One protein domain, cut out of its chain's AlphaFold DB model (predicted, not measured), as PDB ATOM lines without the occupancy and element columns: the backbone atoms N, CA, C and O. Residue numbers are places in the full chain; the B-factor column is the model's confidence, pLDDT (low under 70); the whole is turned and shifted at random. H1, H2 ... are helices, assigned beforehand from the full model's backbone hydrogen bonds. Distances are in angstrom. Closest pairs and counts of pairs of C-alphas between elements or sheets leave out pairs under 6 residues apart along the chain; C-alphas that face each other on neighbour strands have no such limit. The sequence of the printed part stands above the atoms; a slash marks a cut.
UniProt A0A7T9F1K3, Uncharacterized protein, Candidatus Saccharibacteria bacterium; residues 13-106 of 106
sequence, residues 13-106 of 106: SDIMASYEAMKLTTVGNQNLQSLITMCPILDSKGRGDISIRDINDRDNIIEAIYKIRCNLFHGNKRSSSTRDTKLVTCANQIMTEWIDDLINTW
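AT A GLANCE: This is residues 13 to 106 of the 106 residues of an uncharacterized protein of Candidatus Saccharibacteria bacterium (UniProt A0A7T9F1K3). One long helix, H4, runs along the length of the domain, with three shorter helices over one side of it: H1 crosses it near its last residues, H2 runs beside it the opposite way, and H3 crosses it nearer its first residues. H1 and H2 make a corner, and the loop of residues 38 to 57 joins H2 to H3 on the side away from H4. The printed part has 94 residues with four named helices in the order H1, H2, H3, H4 and no named strand; the class is all helix. It is compact, with a radius of gyration of the C-alphas of 13.1 A, and only just elongated, with spans of 36 by 24 by 22 A.

IN THESE COORDINATES: H1, residues 14 to 24, begins with C-alpha 14 at (-31.139, 50.171, 208.866) and is 15.4 A long from first to last C-alpha. H2, residues 26 to 37, measures 16.6 A and begins with C-alpha 26 at (-40.394, 35.939, 220.245). H3, residues 58 to 73, measures 23.2 A. H4, residues 82 to 104, measures 32.9 A and ends with C-alpha 104 at (-40.125, 45.389, 205.583).

HOW THE PARTS SIT: H4 is the hub and touches the three other helices. H1 touches residues 97 to 102 of H4 at a steep tilt of 61 degrees, opposite ways; their closest C-alphas, those of Ser 18 and Leu 102, are 5.2 A apart. H2 touches residues 87 to 97 of H4, opposite ways, at a shallow tilt of 34.7 degrees, only just short of steep; the closest C-alphas, of Asn 31 and Cys 90, are 6.1 A apart. H3, with residues 65 to 72, touches residues 87 to 91 of H4 at a steep tilt of 58 degrees, opposite ways; the closest C-alphas, of Ile 65 and Ala 91, are 5.6 A apart. The helix packing is mostly crossed, the helices' lines mostly at more than a shallow tilt, but only just: 1 of these 3 pairs is at a shallow tilt. H1 and H2 touch only at the corner by their link, about perpendicular at 88 degrees, with the C-alphas of Lys 23 and Asn 29 closest at 5.1 A. H2 and H3 are close but not clearly touching: their closest C-alphas, of Leu 32 and Ile 61, are 7.9 A apart. H1 and H3 are near each other, with 5 pairs of C-alphas within 10 A. In H1, H2, H3 and H4 every O i to N i+4 pair is within hydrogen-bond range.

THE WHOLE: The two C-alphas farthest apart, those of Ser 80 and Trp 106, are 39.2 A apart. The printed part has no cut and ends at Trp 106, the chain's last residue. The link from H1 to H2 is tight, that from H3 to H4 is short with 8 residues, and that from H2 to H3 is long with 20 residues. The mean pLDDT of the printed part is 89.3, and residues 75 to 77, 79 and 106 are under 70.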
ATOM      1  N   SER A  13     -27.468  52.011 211.419       79.38
ATOM      2  CA  SER A  13     -27.779  51.648 210.037       79.38
ATOM      3  C   SER A  13     -29.058  50.814 210.011       79.38
ATOM      4  O   SER A  13     -29.292  50.054 210.951       79.38
ATOM      5  N   ASP A  14     -29.870  50.917 208.959       84.50
ATOM      6  CA  ASP A  14     -31.139  50.171 208.866       84.50
ATOM      7  C   ASP A  14     -30.947  48.670 209.136       84.50
ATOM      8  O   ASP A  14     -31.779  48.016 209.751       84.50
ATOM      9  N   ILE A  15     -29.770  48.146 208.778       86.19
ATOM     10  CA  ILE A  15     -29.295  46.792 209.092       86.19
ATOM     11  C   ILE A  15     -29.239  46.523 210.606       86.19
ATOM     12  O   ILE A  15     -29.638  45.458 211.067       86.19
ATOM     13  N   MET A  16     -28.707  47.452 211.397       88.25
ATOM     14  CA  MET A  16     -28.632  47.317 212.853       88.25
ATOM     15  C   MET A  16     -29.982  47.568 213.514       88.25
ATOM     16  O   MET A  16     -30.314  46.876 214.473       88.25
ATOM     17  N   ALA A  17     -30.768  48.516 213.005       89.25
ATOM     18  CA  ALA A  17     -32.122  48.743 213.496       89.25
ATOM     19  C   ALA A  17     -32.996  47.492 213.300       89.25
ATOM     20  O   ALA A  17     -33.658  47.060 214.244       89.25
ATOM     21  N   SER A  18     -32.914  46.852 212.130       91.75
ATOM     22  CA  SER A  18     -33.664  45.628 211.847       91.75
ATOM     23  C   SER A  18     -33.178  44.420 212.643       91.75
ATOM     24  O   SER A  18     -33.968  43.576 213.063       91.75
ATOM     25  N   TYR A  19     -31.879  44.348 212.943       92.62
ATOM     26  CA  TYR A  19     -31.355  43.327 213.852       92.62
ATOM     27  C   TYR A  19     -31.972  43.453 215.249       92.62
ATOM     28  O   TYR A  19     -32.409  42.462 215.838       92.62
ATOM     29  N   GLU A  20     -32.002  44.676 215.787       92.00
ATOM     30  CA  GLU A  20     -32.576  44.942 217.105       92.00
ATOM     31  C   GLU A  20     -34.085  44.664 217.121       92.00
ATOM     32  O   GLU A  20     -34.576  44.067 218.078       92.00
ATOM     33  N   ALA A  21     -34.810  45.011 216.053       92.44
ATOM     34  CA  ALA A  21     -36.227  44.683 215.908       92.44
ATOM     35  C   ALA A  21     -36.466  43.162 215.855       92.44
ATOM     36  O   ALA A  21     -37.252  42.641 216.652       92.44
ATOM     37  N   MET A  22     -35.717  42.428 215.022       94.38
ATOM     38  CA  MET A  22     -35.769  40.962 214.949       94.38
ATOM     39  C   MET A  22     -35.509  40.317 216.317       94.38
ATOM     40  O   MET A  22     -36.270  39.442 216.741       94.38
ATOM     41  N   LYS A  23     -34.499  40.793 217.060       94.62
ATOM     42  CA  LYS A  23     -34.143  40.295 218.403       94.62
ATOM     43  C   LYS A  23     -35.291  40.412 219.413       94.62
ATOM     44  O   LYS A  23     -35.382  39.594 220.333       94.62
ATOM     45  N   LEU A  24     -36.140  41.434 219.274       93.75
ATOM     46  CA  LEU A  24     -37.288  41.669 220.156       93.75
ATOM     47  C   LEU A  24     -38.484  40.765 219.836       93.75
ATOM     48  O   LEU A  24     -39.367  40.607 220.682       93.75
ATOM     49  N   THR A  25     -38.522  40.149 218.654       93.94
ATOM     50  CA  THR A  25     -39.556  39.163 218.332       93.94
ATOM     51  C   THR A  25     -39.363  37.890 219.160       93.94
ATOM     52  O   THR A  25     -38.242  37.487 219.471       93.94
ATOM     53  N   THR A  26     -40.460  37.208 219.501       95.06
ATOM     54  CA  THR A  26     -40.394  35.939 220.245       95.06
ATOM     55  C   THR A  26     -39.555  34.895 219.512       95.06
ATOM     56  O   THR A  26     -38.773  34.185 220.143       95.06
ATOM     57  N   VAL A  27     -39.705  34.807 218.188       93.75
ATOM     58  CA  VAL A  27     -39.015  33.803 217.370       93.75
ATOM     59  C   VAL A  27     -37.531  34.148 217.232       93.75
ATOM     60  O   VAL A  27     -36.689  33.305 217.542       93.75
ATOM     61  N   GLY A  28     -37.203  35.405 216.922       93.50
ATOM     62  CA  GLY A  28     -35.819  35.876 216.844       93.50
ATOM     63  C   GLY A  28     -35.075  35.687 218.156       93.50
ATOM     64  O   GLY A  28     -33.974  35.135 218.182       93.50
ATOM     65  N   ASN A  29     -35.717  36.019 219.277       95.44
ATOM     66  CA  ASN A  29     -35.156  35.775 220.599       95.44
ATOM     67  C   ASN A  29     -34.866  34.285 220.843       95.44
ATOM     68  O   ASN A  29     -33.760  33.931 221.247       95.44
ATOM     69  N   GLN A  30     -35.823  33.398 220.555       96.12
ATOM     70  CA  GLN A  30     -35.657  31.948 220.721       96.12
ATOM     71  C   GLN A  30     -34.534  31.383 219.847       96.12
ATOM     72  O   GLN A  30     -33.757  30.537 220.306       96.12
ATOM     73  N   ASN A  31     -34.416  31.860 218.610       95.25
ATOM     74  CA  ASN A  31     -33.353  31.455 217.702       95.25
ATOM     75  C   ASN A  31     -31.981  31.915 218.218       95.25
ATOM     76  O   ASN A  31     -31.041  31.118 218.266       95.25
ATOM     77  N   LEU A  32     -31.871  33.160 218.686       96.44
ATOM     78  CA  LEU A  32     -30.639  33.690 219.276       96.44
ATOM     79  C   LEU A  32     -30.245  32.937 220.553       96.44
ATOM     80  O   LEU A  32     -29.087  32.551 220.706       96.44
ATOM     81  N   GLN A  33     -31.201  32.645 221.438       96.69
ATOM     82  CA  GLN A  33     -30.958  31.815 222.621       96.69
ATOM     83  C   GLN A  33     -30.485  30.411 222.233       96.69
ATOM     84  O   GLN A  33     -29.511  29.903 222.789       96.69
ATOM     85  N   SER A  34     -31.107  29.801 221.223       95.88
ATOM     86  CA  SER A  34     -30.682  28.498 220.707       95.88
ATOM     87  C   SER A  34     -29.233  28.534 220.216       95.88
ATOM     88  O   SER A  34     -28.451  27.645 220.556       95.88
ATOM     89  N   LEU A  35     -28.835  29.584 219.492       95.81
ATOM     90  CA  LEU A  35     -27.450  29.781 219.062       95.81
ATOM     91  C   LEU A  35     -26.483  29.892 220.254       95.81
ATOM     92  O   LEU A  35     -25.439  29.235 220.252       95.81
ATOM     93  N   ILE A  36     -26.847  30.655 221.290       96.31
ATOM     94  CA  ILE A  36     -26.048  30.817 222.516       96.31
ATOM     95  C   ILE A  36     -25.833  29.468 223.208       96.31
ATOM     96  O   ILE A  36     -24.700  29.118 223.530       96.31
ATOM     97  N   THR A  37     -26.881  28.650 223.361       95.69
ATOM     98  CA  THR A  37     -26.747  27.316 223.986       95.69
ATOM     99  C   THR A  37     -25.847  26.360 223.205       95.69
ATOM    100  O   THR A  37     -25.330  25.390 223.759       95.69
ATOM    101  N   MET A  38     -25.643  26.620 221.912       94.50
ATOM    102  CA  MET A  38     -24.752  25.837 221.069       94.50
ATOM    103  C   MET A  38     -23.318  26.376 221.054       94.50
ATOM    104  O   MET A  38     -22.482  25.770 220.391       94.50
ATOM    105  N   CYS A  39     -22.984  27.443 221.782       91.44
ATOM    106  CA  CYS A  39     -21.598  27.889 221.921       91.44
ATOM    107  C   CYS A  39     -20.727  26.857 222.681       91.44
ATOM    108  O   CYS A  39     -21.250  26.067 223.469       91.44
ATOM    109  N   PRO A  40     -19.401  26.824 222.444       92.50
ATOM    110  CA  PRO A  40     -18.662  27.656 221.494       92.50
ATOM    111  C   PRO A  40     -18.825  27.195 220.035       92.50
ATOM    112  O   PRO A  40     -18.993  26.006 219.731       92.50
ATOM    113  N   ILE A  41     -18.756  28.157 219.116       90.88
ATOM    114  CA  ILE A  41     -18.687  27.931 217.674       90.88
ATOM    115  C   ILE A  41     -17.222  27.781 217.285       90.88
ATOM    116  O   ILE A  41     -16.461  28.749 217.284       90.88
ATOM    117  N   LEU A  42     -16.840  26.551 216.953       87.62
ATOM    118  CA  LEU A  42     -15.462  26.208 216.616       87.62
ATOM    119  C   LEU A  42     -15.087  26.725 215.225       87.62
ATOM    120  O   LEU A  42     -15.893  26.611 214.301       87.62
ATOM    121  N   ASP A  43     -13.872  27.240 215.039       81.94
ATOM    122  CA  ASP A  43     -13.372  27.619 213.707       81.94
ATOM    123  C   ASP A  43     -12.549  26.494 213.079       81.94
ATOM    124  O   ASP A  43     -11.520  26.075 213.607       81.94
ATOM    125  N   SER A  44     -12.953  26.050 211.890       75.50
ATOM    126  CA  SER A  44     -12.212  25.044 211.131       75.50
ATOM    127  C   SER A  44     -10.813  25.465 210.713       75.50
ATOM    128  O   SER A  44      -9.945  24.616 210.517       75.50
ATOM    129  N   LYS A  45     -10.591  26.772 210.564       77.06
ATOM    130  CA  LYS A  45      -9.315  27.348 210.138       77.06
ATOM    131  C   LYS A  45      -8.430  27.751 211.317       77.06
ATOM    132  O   LYS A  45      -7.404  28.385 211.100       77.06
ATOM    133  N   GLY A  46      -8.831  27.433 212.552       77.12
ATOM    134  CA  GLY A  46      -8.032  27.698 213.750       77.12
ATOM    135  C   GLY A  46      -7.870  29.181 214.098       77.12
ATOM    136  O   GLY A  46      -6.965  29.528 214.849       77.12
ATOM    137  N   ARG A  47      -8.735  30.075 213.594       78.25
ATOM    138  CA  ARG A  47      -8.679  31.524 213.894       78.25
ATOM    139  C   ARG A  47      -9.352  31.888 215.226       78.25
ATOM    140  O   ARG A  47      -9.814  33.011 215.394       78.25
ATOM    141  N   GLY A  48      -9.445  30.928 216.143       84.88
ATOM    142  CA  GLY A  48     -10.116  31.065 217.432       84.88
ATOM    143  C   GLY A  48     -11.607  30.737 217.384       84.88
ATOM    144  O   GLY A  48     -12.293  30.990 216.391       84.88
ATOM    145  N   ASP A  49     -12.098  30.170 218.477       89.75
ATOM    146  CA  ASP A  49     -13.508  29.839 218.654       89.75
ATOM    147  C   ASP A  49     -14.292  31.073 219.111       89.75
ATOM    148  O   ASP A  49     -13.743  31.970 219.753       89.75
ATOM    149  N   ILE A  50     -15.584  31.113 218.791       93.31
ATOM    150  CA  ILE A  50     -16.485  32.184 219.227       93.31
ATOM    151  C   ILE A  50     -17.390  31.668 220.332       93.31
ATOM    152  O   ILE A  50     -17.985  30.597 220.215       93.31
ATOM    153  N   SER A  51     -17.512  32.448 221.398       94.31
ATOM    154  CA  SER A  51     -18.448  32.201 222.485       94.31
ATOM    155  C   SER A  51     -19.299  33.443 222.682       94.31
ATOM    156  O   SER A  51     -18.758  34.540 222.793       94.31
ATOM    157  N   ILE A  52     -20.615  33.261 222.707       95.69
ATOM    158  CA  ILE A  52     -21.584  34.342 222.872       95.69
ATOM    159  C   ILE A  52     -21.980  34.380 224.346       95.69
ATOM    160  O   ILE A  52     -22.397  33.359 224.896       95.69
ATOM    161  N   ARG A  53     -21.832  35.537 224.998       93.00
ATOM    162  CA  ARG A  53     -22.112  35.664 226.441       93.00
ATOM    163  C   ARG A  53     -23.602  35.704 226.744       93.00
ATOM    164  O   ARG A  53     -24.069  35.035 227.660       93.00
ATOM    165  N   ASP A  54     -24.320  36.503 225.971       93.44
ATOM    166  CA  ASP A  54     -25.751  36.716 226.094       93.44
ATOM    167  C   ASP A  54     -26.310  37.287 224.784       93.44
ATOM    168  O   ASP A  54     -25.589  37.514 223.815       93.44
ATOM    169  N   ILE A  55     -27.621  37.507 224.748       93.19
ATOM    170  CA  ILE A  55     -28.336  37.947 223.547       93.19
ATOM    171  C   ILE A  55     -27.968  39.364 223.074       93.19
ATOM    172  O   ILE A  55     -28.248  39.723 221.935       93.19
ATOM    173  N   ASN A  56     -27.347  40.178 223.928       92.00
ATOM    174  CA  ASN A  56     -26.879  41.517 223.579       92.00
ATOM    175  C   ASN A  56     -25.424  41.522 223.098       92.00
ATOM    176  O   ASN A  56     -24.928  42.571 222.690       92.00
ATOM    177  N   ASP A  57     -24.748  40.370 223.090       93.94
ATOM    178  CA  ASP A  57     -23.404  40.191 222.535       93.94
ATOM    179  C   ASP A  57     -23.448  40.104 220.997       93.94
ATOM    180  O   ASP A  57     -23.049  39.124 220.362       93.94
ATOM    181  N   ARG A  58     -24.020  41.153 220.396       91.50
ATOM    182  CA  ARG A  58     -24.353  41.260 218.973       91.50
ATOM    183  C   ARG A  58     -23.165  40.950 218.075       91.50
ATOM    184  O   ARG A  58     -23.307  40.211 217.105       91.50
ATOM    185  N   ASP A  59     -22.006  41.515 218.383       91.56
ATOM    186  CA  ASP A  59     -20.836  41.402 217.516       91.56
ATOM    187  C   ASP A  59     -20.359  39.939 217.448       91.56
ATOM    188  O   ASP A  59     -20.083  39.427 216.362       91.56
ATOM    189  N   ASN A  60     -20.382  39.216 218.576       95.00
ATOM    190  CA  ASN A  60     -20.095  37.781 218.594       95.00
ATOM    191  C   ASN A  60     -21.209  36.940 217.959       95.00
ATOM    192  O   ASN A  60     -20.908  35.898 217.380       95.00
ATOM    193  N   ILE A  61     -22.474  37.365 218.018       95.56
ATOM    194  CA  ILE A  61     -23.576  36.695 217.306       95.56
ATOM    195  C   ILE A  61     -23.368  36.780 215.789       95.56
ATOM    196  O   ILE A  61     -23.446  35.763 215.095       95.56
ATOM    197  N   ILE A  62     -23.063  37.971 215.269       94.19
ATOM    198  CA  ILE A  62     -22.807  38.183 213.839       94.19
ATOM    199  C   ILE A  62     -21.579  37.375 213.399       94.19
ATOM    200  O   ILE A  62     -21.635  36.654 212.397       94.19
ATOM    201  N   GLU A  63     -20.492  37.426 214.172       94.19
ATOM    202  CA  GLU A  63     -19.278  36.655 213.889       94.19
ATOM    203  C   GLU A  63     -19.532  35.138 213.965       94.19
ATOM    204  O   GLU A  63     -19.045  34.376 213.126       94.19
ATOM    205  N   ALA A  64     -20.355  34.671 214.909       94.75
ATOM    206  CA  ALA A  64     -20.765  33.272 215.001       94.75
ATOM    207  C   ALA A  64     -21.525  32.816 213.748       94.75
ATOM    208  O   ALA A  64     -21.192  31.772 213.182       94.75
ATOM    209  N   ILE A  65     -22.500  33.597 213.271       94.88
ATOM    210  CA  ILE A  65     -23.244  33.309 212.033       94.88
ATOM    211  C   ILE A  65     -22.287  33.265 210.836       94.88
ATOM    212  O   ILE A  65     -22.321  32.320 210.038       94.88
ATOM    213  N   TYR A  66     -21.375  34.237 210.742       92.56
ATOM    214  CA  TYR A  66     -20.348  34.269 209.705       92.56
ATOM    215  C   TYR A  66     -19.467  33.010 209.738       92.56
ATOM    216  O   TYR A  66     -19.256  32.368 208.702       92.56
ATOM    217  N   LYS A  67     -19.004  32.588 210.920       91.44
ATOM    218  CA  LYS A  67     -18.207  31.363 211.073       91.44
ATOM    219  C   LYS A  67     -18.992  30.103 210.748       91.44
ATOM    220  O   LYS A  67     -18.449  29.225 210.080       91.44
ATOM    221  N   ILE A  68     -20.260  30.003 211.144       92.62
ATOM    222  CA  ILE A  68     -21.129  28.871 210.788       92.62
ATOM    223  C   ILE A  68     -21.215  28.734 209.266       92.62
ATOM    224  O   ILE A  68     -21.021  27.629 208.749       92.62
ATOM    225  N   ARG A  69     -21.411  29.852 208.554       90.38
ATOM    226  CA  ARG A  69     -21.396  29.900 207.087       90.38
ATOM    227  C   ARG A  69     -20.048  29.447 206.529       90.38
ATOM    228  O   ARG A  69     -19.999  28.568 205.677       90.38
ATOM    229  N   CYS A  70     -18.938  30.001 207.015       88.75
ATOM    230  CA  CYS A  70     -17.602  29.608 206.561       88.75
ATOM    231  C   CYS A  70     -17.321  28.115 206.780       88.75
ATOM    232  O   CYS A  70     -16.800  27.452 205.886       88.75
ATOM    233  N   ASN A  71     -17.692  27.569 207.936       87.31
ATOM    234  CA  ASN A  71     -17.500  26.158 208.261       87.31
ATOM    235  C   ASN A  71     -18.323  25.229 207.361       87.31
ATOM    236  O   ASN A  71     -17.864  24.124 207.066       87.31
ATOM    237  N   LEU A  72     -19.506  25.674 206.919       85.00
ATOM    238  CA  LEU A  72     -20.348  24.942 205.971       85.00
ATOM    239  C   LEU A  72     -19.650  24.766 204.615       85.00
ATOM    240  O   LEU A  72     -19.629  23.663 204.082       85.00
ATOM    241  N   PHE A  73     -19.034  25.826 204.084       78.81
ATOM    242  CA  PHE A  73     -18.412  25.803 202.753       78.81
ATOM    243  C   PHE A  73     -16.953  25.335 202.740       78.81
ATOM    244  O   PHE A  73     -16.449  24.915 201.703       78.81
ATOM    245  N   HIS A  74     -16.257  25.393 203.877       78.75
ATOM    246  CA  HIS A  74     -14.849  24.996 203.981       78.75
ATOM    247  C   HIS A  74     -14.641  23.607 204.606       78.75
ATOM    248  O   HIS A  74     -13.537  23.294 205.042       78.75
ATOM    249  N   GLY A  75     -15.680  22.763 204.621       64.75
ATOM    250  CA  GLY A  75     -15.535  21.311 204.786       64.75
ATOM    251  C   GLY A  75     -15.406  20.790 206.218       64.75
ATOM    252  O   GLY A  75     -15.088  19.619 206.400       64.75
ATOM    253  N   ASN A  76     -15.668  21.615 207.235       64.62
ATOM    254  CA  ASN A  76     -15.589  21.160 208.631       64.62
ATOM    255  C   ASN A  76     -16.941  20.765 209.226       64.62
ATOM    256  O   ASN A  76     -16.992  20.206 210.317       64.62
ATOM    257  N   LYS A  77     -18.036  21.043 208.511       69.38
ATOM    258  CA  LYS A  77     -19.366  20.558 208.872       69.38
ATOM    259  C   LYS A  77     -19.644  19.239 208.177       69.38
ATOM    260  O   LYS A  77     -19.500  19.127 206.962       69.38
ATOM    261  N   ARG A  78     -20.079  18.246 208.948       71.31
ATOM    262  CA  ARG A  78     -20.532  16.959 208.408       71.31
ATOM    263  C   ARG A  78     -22.054  16.958 208.392       71.31
ATOM    264  O   ARG A  78     -22.658  17.223 209.421       71.31
ATOM    265  N   SER A  79     -22.684  16.613 207.272       69.62
ATOM    266  CA  SER A  79     -24.154  16.489 207.205       69.62
ATOM    267  C   SER A  79     -24.708  15.429 208.167       69.62
ATOM    268  O   SER A  79     -25.857  15.508 208.587       69.62
ATOM    269  N   SER A  80     -23.875  14.463 208.568       75.50
ATOM    270  CA  SER A  80     -24.181  13.467 209.599       75.50
ATOM    271  C   SER A  80     -24.079  13.997 211.034       75.50
ATOM    272  O   SER A  80     -24.542  13.338 211.964       75.50
ATOM    273  N   SER A  81     -23.486  15.174 211.248       85.44
ATOM    274  CA  SER A  81     -23.382  15.801 212.564       85.44
ATOM    275  C   SER A  81     -24.676  16.540 212.885       85.44
ATOM    276  O   SER A  81     -24.951  17.617 212.357       85.44
ATOM    277  N   THR A  82     -25.462  15.996 213.816       87.88
ATOM    278  CA  THR A  82     -26.694  16.637 214.305       87.88
ATOM    279  C   THR A  82     -26.437  18.054 214.819       87.88
ATOM    280  O   THR A  82     -27.273  18.938 214.640       87.88
ATOM    281  N   ARG A  83     -25.274  18.291 215.441       89.44
ATOM    282  CA  ARG A  83     -24.875  19.619 215.917       89.44
ATOM    283  C   ARG A  83     -24.659  20.583 214.755       89.44
ATOM    284  O   ARG A  83     -25.122  21.716 214.824       89.44
ATOM    285  N   ASP A  84     -23.986  20.147 213.693       88.69
ATOM    286  CA  ASP A  84     -23.736  21.015 212.544       88.69
ATOM    287  C   ASP A  84     -25.011  21.380 211.808       88.69
ATOM    288  O   ASP A  84     -25.178  22.553 211.474       88.69
ATOM    289  N   THR A  85     -25.913  20.415 211.629       90.44
ATOM    290  CA  THR A  85     -27.239  20.654 211.055       90.44
ATOM    291  C   THR A  85     -28.011  21.667 211.893       90.44
ATOM    292  O   THR A  85     -28.466  22.667 211.352       90.44
ATOM    293  N   LYS A  86     -28.071  21.488 213.221       92.50
ATOM    294  CA  LYS A  86     -28.739  22.443 214.124       92.50
ATOM    295  C   LYS A  86     -28.141  23.848 214.041       92.50
ATOM    296  O   LYS A  86     -28.890  24.813 213.955       92.50
ATOM    297  N   LEU A  87     -26.812  23.967 214.018       93.25
ATOM    298  CA  LEU A  87     -26.130  25.257 213.887       93.25
ATOM    299  C   LEU A  87     -26.465  25.956 212.567       93.25
ATOM    300  O   LEU A  87     -26.728  27.153 212.564       93.25
ATOM    301  N   VAL A  88     -26.452  25.221 211.452       93.56
ATOM    302  CA  VAL A  88     -26.761  25.781 210.129       93.56
ATOM    303  C   VAL A  88     -28.231  26.179 210.037       93.56
ATOM    304  O   VAL A  88     -28.520  27.280 209.584       93.56
ATOM    305  N   THR A  89     -29.150  25.331 210.507       94.31
ATOM    306  CA  THR A  89     -30.585  25.643 210.547       94.31
ATOM    307  C   THR A  89     -30.857  26.882 211.393       94.31
ATOM    308  O   THR A  89     -31.518  27.798 210.919       94.31
ATOM    309  N   CYS A  90     -30.290  26.948 212.598       95.00
ATOM    310  CA  CYS A  90     -30.460  28.083 213.501       95.00
ATOM    311  C   CYS A  90     -29.896  29.379 212.897       95.00
ATOM    312  O   CYS A  90     -30.588  30.393 212.867       95.00
ATOM    313  N   ALA A  91     -28.685  29.342 212.326       95.62
ATOM    314  CA  ALA A  91     -28.106  30.502 211.647       95.62
ATOM    315  C   ALA A  91     -28.950  30.958 210.445       95.62
ATOM    316  O   ALA A  91     -29.097  32.155 210.221       95.62
ATOM    317  N   ASN A  92     -29.528  30.018 209.691       95.75
ATOM    318  CA  ASN A  92     -30.424  30.339 208.587       95.75
ATOM    319  C   ASN A  92     -31.714  31.013 209.075       95.75
ATOM    320  O   ASN A  92     -32.108  32.014 208.500       95.75
ATOM    321  N   GLN A  93     -32.338  30.509 210.144       96.31
ATOM    322  CA  GLN A  93     -33.557  31.098 210.715       96.31
ATOM    323  C   GLN A  93     -33.330  32.539 211.186       96.31
ATOM    324  O   GLN A  93     -34.093  33.422 210.807       96.31
ATOM    325  N   ILE A  94     -32.234  32.788 211.916       96.25
ATOM    326  CA  ILE A  94     -31.865  34.144 212.358       96.25
ATOM    327  C   ILE A  94     -31.694  35.076 211.152       96.25
ATOM    328  O   ILE A  94     -32.199  36.193 211.154       96.25
ATOM    329  N   MET A  95     -30.985  34.619 210.115       95.69
ATOM    330  CA  MET A  95     -30.755  35.416 208.908       95.69
ATOM    331  C   MET A  95     -32.045  35.683 208.130       95.69
ATOM    332  O   MET A  95     -32.207  36.787 207.628       95.69
ATOM    333  N   THR A  96     -32.945  34.703 208.018       95.06
ATOM    334  CA  THR A  96     -34.241  34.879 207.350       95.06
ATOM    335  C   THR A  96     -35.071  35.937 208.063       95.06
ATOM    336  O   THR A  96     -35.470  36.902 207.429       95.06
ATOM    337  N   GLU A  97     -35.243  35.823 209.379       93.12
ATOM    338  CA  GLU A  97     -36.037  36.785 210.153       93.12
ATOM    339  C   GLU A  97     -35.437  38.190 210.114       93.12
ATOM    340  O   GLU A  97     -36.162  39.174 209.997       93.12
ATOM    341  N   TRP A  98     -34.108  38.292 210.168       94.06
ATOM    342  CA  TRP A  98     -33.432  39.580 210.068       94.06
ATOM    343  C   TRP A  98     -33.597  40.209 208.681       94.06
ATOM    344  O   TRP A  98     -33.889  41.396 208.571       94.06
ATOM    345  N   ILE A  99     -33.431  39.427 207.612       92.88
ATOM    346  CA  ILE A  99     -33.614  39.922 206.244       92.88
ATOM    347  C   ILE A  99     -35.073  40.316 206.005       92.88
ATOM    348  O   ILE A  99     -35.311  41.352 205.392       92.88
ATOM    349  N   ASP A 100     -36.033  39.535 206.499       91.75
ATOM    350  CA  ASP A 100     -37.455  39.853 206.375       91.75
ATOM    351  C   ASP A 100     -37.775  41.186 207.068       91.75
ATOM    352  O   ASP A 100     -38.445  42.038 206.486       91.75
ATOM    353  N   ASP A 101     -37.249  41.417 208.273       89.69
ATOM    354  CA  ASP A 101     -37.409  42.693 208.979       89.69
ATOM    355  C   ASP A 101     -36.734  43.863 208.233       89.69
ATOM    356  O   ASP A 101     -37.330  44.927 208.052       89.69
ATOM    357  N   LEU A 102     -35.528  43.647 207.693       88.62
ATOM    358  CA  LEU A 102     -34.817  44.645 206.888       88.62
ATOM    359  C   LEU A 102     -35.571  45.012 205.601       88.62
ATOM    360  O   LEU A 102     -35.606  46.175 205.216       88.62
ATOM    361  N   ILE A 103     -36.176  44.036 204.923       90.19
ATOM    362  CA  ILE A 103     -36.954  44.288 203.704       90.19
ATOM    363  C   ILE A 103     -38.248  45.035 204.036       90.19
ATOM    364  O   ILE A 103     -38.647  45.914 203.282       90.19
ATOM    365  N   ASN A 104     -38.893  44.719 205.160       83.50
ATOM    366  CA  ASN A 104     -40.125  45.389 205.583       83.50
ATOM    367  C   ASN A 104     -39.903  46.828 206.084       83.50
ATOM    368  O   ASN A 104     -40.877  47.554 206.286       83.50
ATOM    369  N   THR A 105     -38.651  47.234 206.312       73.38
ATOM    370  CA  THR A 105     -38.278  48.586 206.763       73.38
ATOM    371  C   THR A 105     -37.821  49.515 205.629       73.38
ATOM    372  O   THR A 105     -37.581  50.693 205.895       73.38
ATOM    373  N   TRP A 106     -37.735  49.023 204.385       65.88
ATOM    374  CA  TRP A 106     -37.400  49.782 203.167       65.88
ATOM    375  C   TRP A 106     -38.643  50.166 202.355       65.88
ATOM    376  O   TRP A 106     -38.646  51.286 201.792       65.88
TER     377      TRP A 106